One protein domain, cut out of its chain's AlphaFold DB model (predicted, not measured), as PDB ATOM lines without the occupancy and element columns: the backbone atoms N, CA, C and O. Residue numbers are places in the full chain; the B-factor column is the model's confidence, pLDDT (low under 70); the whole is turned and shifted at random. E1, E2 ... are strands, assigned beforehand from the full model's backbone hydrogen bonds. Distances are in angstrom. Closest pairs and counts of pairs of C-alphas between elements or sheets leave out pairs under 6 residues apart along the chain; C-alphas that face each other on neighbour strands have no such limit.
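What this domain is: This is residues 17 to 58 of the 62 residues of an uncharacterized protein of Rhodobacteraceae bacterium (UniProt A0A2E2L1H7). This is a small, loose, elongated structure strung along one long, bent strand, E1, whose later part folds back through a tight turn into a two-stranded hairpin with E2, while its beginning pairs with the short stretch at residues 17 to 18. A long loop after E2 leads to the short strand E3, which comes near E1 but pairs with no named strand. The printed part has 42 residues, with no named helix and three named strands in the order E1, E2, E3; the sheet, in the order E1 - E2, is antiparallel. The class is all strand, though under half of the residues, 19 of 42, are in named elements. The whole is loose, with a radius of gyration of the C-alphas of 11.7 A, and spans 39 by 23 by 16 A.

Where its parts are: The printed part begins at Arg 17, with its C-alpha at (-10.861, 48.211, 20.330). E1, the longest strand, covers residues 24 to 33 and measures 25.9 A from first to last C-alpha, beginning at C-alpha 24 at (-9.025, 47.570, 25.703). E2 covers residues 38 to 42 and measures 13.1 A. E3 covers residues 54 to 57, measures 9.6 A, and ends at C-alpha 57 at (-9.778, 34.490, 21.324).

How they stand to each other: E1 bends by 57 degrees at residue 27. Before the bend, residues 24 to 25 of E1 pair antiparallel with residues 17 to 18, a stretch too short to be named. After the bend, E1 and E2 form a hairpin of antiparallel neighbour strands, with 148 degrees between their N-to-C directions. The C-alphas of Gly 28 and Trp 42 face each other at 4.1 A, and those of Arg 32 and Thr 38 at 4.6 A. Across this pair, N 31 and O 39 are within hydrogen-bond range at 2.8 A, and N 41 and O 29 at 2.9 A. E1 and E3 are near each other, with 12 pairs of C-alphas within 10 A but no pair within 8 A. E2 and E3 are apart, with no C-alpha of the one within 8 A of the other.

The domain as a whole: The two C-alphas farthest apart are those of Ser 21 and Thr 35, at 39.2 A. The first and last printed C-alphas, of Arg 17 and Ile 58, are 15.6 A apart. The printed part has no cut. The link from E1 to E2, 4 residues, is tight; the link from E2 to E3, 11 residues, is long. The mean pLDDT of the printed part is 91.3, and no printed residue is under 70.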
ATOM      1  N   ARG A  17     -11.456  46.971  20.822       93.88
ATOM      2  CA  ARG A  17     -10.861  48.211  20.330       93.88
ATOM      3  C   ARG A  17      -9.805  48.669  21.326       93.88
ATOM      4  O   ARG A  17     -10.041  48.699  22.535       93.88
ATOM      5  N   ARG A  18      -8.623  49.029  20.828       90.38
ATOM      6  CA  ARG A  18      -7.525  49.518  21.666       90.38
ATOM      7  C   ARG A  18      -7.490  51.039  21.659       90.38
ATOM      8  O   ARG A  18      -7.295  51.654  20.615       90.38
ATOM      9  N   HIS A  19      -7.641  51.648  22.828       88.50
ATOM     10  CA  HIS A  19      -7.544  53.097  22.969       88.50
ATOM     11  C   HIS A  19      -6.083  53.551  23.037       88.50
ATOM     12  O   HIS A  19      -5.197  52.803  23.454       88.50
ATOM     13  N   VAL A  20      -5.835  54.821  22.695       86.06
ATOM     14  CA  VAL A  20      -4.491  55.429  22.750       86.06
ATOM     15  C   VAL A  20      -3.887  55.408  24.163       86.06
ATOM     16  O   VAL A  20      -2.670  55.383  24.316       86.06
ATOM     17  N   SER A  21      -4.740  55.368  25.190       90.19
ATOM     18  CA  SER A  21      -4.365  55.233  26.601       90.19
ATOM     19  C   SER A  21      -3.795  53.851  26.954       90.19
ATOM     20  O   SER A  21      -3.144  53.705  27.983       90.19
ATOM     21  N   GLY A  22      -4.007  52.841  26.100       86.06
ATOM     22  CA  GLY A  22      -3.586  51.455  26.311       86.06
ATOM     23  C   GLY A  22      -4.704  50.517  26.775       86.06
ATOM     24  O   GLY A  22      -4.510  49.300  26.724       86.06
ATOM     25  N   ASP A  23      -5.858  51.058  27.164       91.19
ATOM     26  CA  ASP A  23      -7.051  50.299  27.536       91.19
ATOM     27  C   ASP A  23      -7.643  49.525  26.350       91.19
ATOM     28  O   ASP A  23      -7.571  49.962  25.195       91.19
ATOM     29  N   LYS A  24      -8.247  48.372  26.653       90.75
ATOM     30  CA  LYS A  24      -9.025  47.570  25.703       90.75
ATOM     31  C   LYS A  24     -10.509  47.697  26.037       90.75
ATOM     32  O   LYS A  24     -10.912  47.401  27.159       90.75
ATOM     33  N   GLU A  25     -11.304  48.096  25.057       92.56
ATOM     34  CA  GLU A  25     -12.764  48.137  25.127       92.56
ATOM     35  C   GLU A  25     -13.337  46.972  24.322       92.56
ATOM     36  O   GLU A  25     -12.892  46.723  23.206       92.56
ATOM     37  N   ILE A  26     -14.321  46.253  24.865       93.75
ATOM     38  CA  ILE A  26     -15.039  45.220  24.111       93.75
ATOM     39  C   ILE A  26     -16.112  45.912  23.271       93.75
ATOM     40  O   ILE A  26     -17.026  46.516  23.822       93.75
ATOM     41  N   VAL A  27     -16.014  45.785  21.949       95.25
ATOM     42  CA  VAL A  27     -16.973  46.359  20.989       95.25
ATOM     43  C   VAL A  27     -17.937  45.314  20.424       95.25
ATOM     44  O   VAL A  27     -18.964  45.652  19.834       95.25
ATOM     45  N   GLY A  28     -17.643  44.029  20.625       95.31
ATOM     46  CA  GLY A  28     -18.522  42.938  20.234       95.31
ATOM     47  C   GLY A  28     -18.005  41.571  20.658       95.31
ATOM     48  O   GLY A  28     -16.920  41.429  21.223       95.31
ATOM     49  N   ILE A  29     -18.799  40.543  20.378       95.44
ATOM     50  CA  ILE A  29     -18.449  39.142  20.622       95.44
ATOM     51  C   ILE A  29     -18.763  38.346  19.363       95.44
ATOM     52  O   ILE A  29     -19.882  38.392  18.846       95.44
ATOM     53  N   ARG A  30     -17.782  37.581  18.888       95.25
ATOM     54  CA  ARG A  30     -17.963  36.603  17.823       95.25
ATOM     55  C   ARG A  30     -18.446  35.291  18.417       95.25
ATOM     56  O   ARG A  30     -17.808  34.725  19.302       95.25
ATOM     57  N   TYR A  31     -19.548  34.791  17.884       94.56
ATOM     58  CA  TYR A  31     -20.124  33.500  18.204       94.56
ATOM     59  C   TYR A  31     -20.005  32.550  17.021       94.56
ATOM     60  O   TYR A  31     -20.165  32.936  15.859       94.56
ATOM     61  N   ARG A  32     -19.809  31.275  17.339       94.62
ATOM     62  CA  ARG A  32     -19.927  30.167  16.402       94.62
ATOM     63  C   ARG A  32     -21.134  29.318  16.764       94.62
ATOM     64  O   ARG A  32     -21.258  28.843  17.892       94.62
ATOM     65  N   TRP A  33     -22.016  29.122  15.799       92.81
ATOM     66  CA  TRP A  33     -23.183  28.266  15.943       92.81
ATOM     67  C   TRP A  33     -22.800  26.798  15.765       92.81
ATOM     68  O   TRP A  33     -21.888  26.464  15.005       92.81
ATOM     69  N   ASN A  34     -23.541  25.896  16.411       88.94
ATOM     70  CA  ASN A  34     -23.408  24.454  16.182       88.94
ATOM     71  C   ASN A  34     -23.700  24.040  14.726       88.94
ATOM     72  O   ASN A  34     -23.251  22.980  14.299       88.94
ATOM     73  N   THR A  35     -24.398  24.881  13.956       89.31
ATOM     74  CA  THR A  35     -24.629  24.715  12.510       89.31
ATOM     75  C   THR A  35     -23.392  25.017  11.655       89.31
ATOM     76  O   THR A  35     -23.384  24.713  10.465       89.31
ATOM     77  N   GLY A  36     -22.336  25.600  12.236       87.06
ATOM     78  CA  GLY A  36     -21.124  26.036  11.535       87.06
ATOM     79  C   GLY A  36     -21.147  27.500  11.088       87.06
ATOM     80  O   GLY A  36     -20.114  28.018  10.669       87.06
ATOM     81  N   GLU A  37     -22.287  28.181  11.215       92.69
ATOM     82  CA  GLU A  37     -22.413  29.613  10.948       92.69
ATOM     83  C   GLU A  37     -21.671  30.440  12.009       92.69
ATOM     84  O   GLU A  37     -21.532  30.032  13.164       92.69
ATOM     85  N   THR A  38     -21.213  31.631  11.625       93.06
ATOM     86  CA  THR A  38     -20.615  32.595  12.560       93.06
ATOM     87  C   THR A  38     -21.458  33.856  12.598       93.06
ATOM     88  O   THR A  38     -22.026  34.261  11.585       93.06
ATOM     89  N   GLN A  39     -21.574  34.453  13.779       94.44
ATOM     90  CA  GLN A  39     -22.321  35.685  13.998       94.44
ATOM     91  C   GLN A  39     -21.540  36.579  14.949       94.44
ATOM     92  O   GLN A  39     -20.969  36.097  15.920       94.44
ATOM     93  N   ILE A  40     -21.559  37.882  14.702       94.50
ATOM     94  CA  ILE A  40     -21.042  38.870  15.643       94.50
ATOM     95  C   ILE A  40     -22.229  39.557  16.314       94.50
ATOM     96  O   ILE A  40     -23.150  40.011  15.635       94.50
ATOM     97  N   ALA A  41     -22.202  39.619  17.641       94.38
ATOM     98  CA  ALA A  41     -23.074  40.490  18.415       94.38
ATOM     99  C   ALA A  41     -22.286  41.746  18.793       94.38
ATOM    100  O   ALA A  41     -21.308  41.662  19.537       94.38
ATOM    101  N   TRP A  42     -22.699  42.889  18.255       94.88
ATOM    102  CA  TRP A  42     -22.086  44.186  18.531       94.88
ATOM    103  C   TRP A  42     -22.644  44.781  19.822       94.88
ATOM    104  O   TRP A  42     -23.824  44.604  20.127       94.88
ATOM    105  N   CYS A  43     -21.791  45.460  20.591       91.31
ATOM    106  CA  CYS A  43     -22.217  46.165  21.800       91.31
ATOM    107  C   CYS A  43     -23.024  47.423  21.472       91.31
ATOM    108  O   CYS A  43     -23.945  47.763  22.211       91.31
ATOM    109  N   ASP A  44     -22.688  48.072  20.359       88.81
ATOM    110  CA  ASP A  44     -23.338  49.281  19.874       88.81
ATOM    111  C   ASP A  44     -24.145  49.007  18.599       88.81
ATOM    112  O   ASP A  44     -23.909  48.035  17.877       88.81
ATOM    113  N   GLU A  45     -25.104  49.883  18.305       85.31
ATOM    114  CA  GLU A  45     -25.910  49.814  17.078       85.31
ATOM    115  C   GLU A  45     -25.088  50.154  15.824       85.31
ATOM    116  O   GLU A  45     -25.399  49.697  14.720       85.31
ATOM    117  N   THR A  46     -23.992  50.898  16.006       87.75
ATOM    118  CA  THR A  46     -23.013  51.175  14.954       87.75
ATOM    119  C   THR A  46     -21.937  50.097  14.947       87.75
ATOM    120  O   THR A  46     -21.198  49.934  15.916       87.75
ATOM    121  N   GLN A  47     -21.831  49.374  13.833       88.81
ATOM    122  CA  GLN A  47     -20.769  48.390  13.640       88.81
ATOM    123  C   GLN A  47     -19.462  49.132  13.331       88.81
ATOM    124  O   GLN A  47     -19.450  49.918  12.380       88.81
ATOM    125  N   PRO A  48     -18.392  48.925  14.117       87.56
ATOM    126  CA  PRO A  48     -17.094  49.521  13.837       87.56
ATOM    127  C   PRO A  48     -16.494  48.937  12.556       87.56
ATOM    128  O   PRO A  48     -16.818  47.813  12.158       87.56
ATOM    129  N   ASP A  49     -15.586  49.683  11.930       89.75
ATOM    130  CA  ASP A  49     -14.836  49.162  10.793       89.75
ATOM    131  C   ASP A  49     -13.963  47.973  11.247       89.75
ATOM    132  O   ASP A  49     -13.429  47.979  12.360       89.75
ATOM    133  N   PRO A  50     -13.782  46.936  10.409       87.75
ATOM    134  CA  PRO A  50     -13.004  45.747  10.767       87.75
ATOM    135  C   PRO A  50     -11.535  46.041  11.102       87.75
ATOM    136  O   PRO A  50     -10.905  45.255  11.800       87.75
ATOM    137  N   ASP A  51     -10.997  47.170  10.638       89.62
ATOM    138  CA  ASP A  51      -9.646  47.639  10.958       89.62
ATOM    139  C   ASP A  51      -9.559  48.387  12.309       89.62
ATOM    140  O   ASP A  51      -8.462  48.692  12.778       89.62
ATOM    141  N   GLU A  52     -10.690  48.694  12.958       89.19
ATOM    142  CA  GLU A  52     -10.741  49.419  14.239       89.19
ATOM    143  C   GLU A  52     -10.727  48.511  15.479       89.19
ATOM    144  O   GLU A  52     -10.649  49.013  16.607       89.19
ATOM    145  N   PHE A  53     -10.826  47.194  15.305       92.75
ATOM    146  CA  PHE A  53     -10.816  46.230  16.403       92.75
ATOM    147  C   PHE A  53      -9.968  44.996  16.076       92.75
ATOM    148  O   PHE A  53      -9.728  44.656  14.923       92.75
ATOM    149  N   GLU A  54      -9.520  44.307  17.119       93.94
ATOM    150  CA  GLU A  54      -8.790  43.040  17.042       93.94
ATOM    151  C   GLU A  54      -9.626  41.905  17.662       93.94
ATOM    152  O   GLU A  54     -10.419  42.129  18.580       93.94
ATOM    153  N   GLU A  55      -9.466  40.677  17.162       93.88
ATOM    154  CA  GLU A  55     -10.093  39.483  17.746       93.88
ATOM    155  C   GLU A  55      -9.211  38.920  18.873       93.88
ATOM    156  O   GLU A  55      -8.079  38.489  18.644       93.88
ATOM    157  N   ASP A  56      -9.745  38.876  20.092       93.00
ATOM    158  CA  ASP A  56      -9.120  38.268  21.267       93.00
ATOM    159  C   ASP A  56      -9.828  36.939  21.584       93.00
ATOM    160  O   ASP A  56     -10.968  36.901  22.053       93.00
ATOM    161  N   ALA A  57      -9.181  35.822  21.233       91.31
ATOM    162  CA  ALA A  57      -9.778  34.490  21.324       91.31
ATOM    163  C   ALA A  57     -10.098  34.099  22.773       91.31
ATOM    164  O   ALA A  57      -9.228  34.128  23.649       91.31
ATOM    165  N   ILE A  58     -11.324  33.628  23.005       87.94
ATOM    166  CA  ILE A  58     -11.771  33.197  24.328       87.94
ATOM    167  C   ILE A  58     -11.141  31.841  24.623       87.94
ATOM    168  O   ILE A  58     -11.527  30.810  24.069       87.94
TER     169      ILE A  58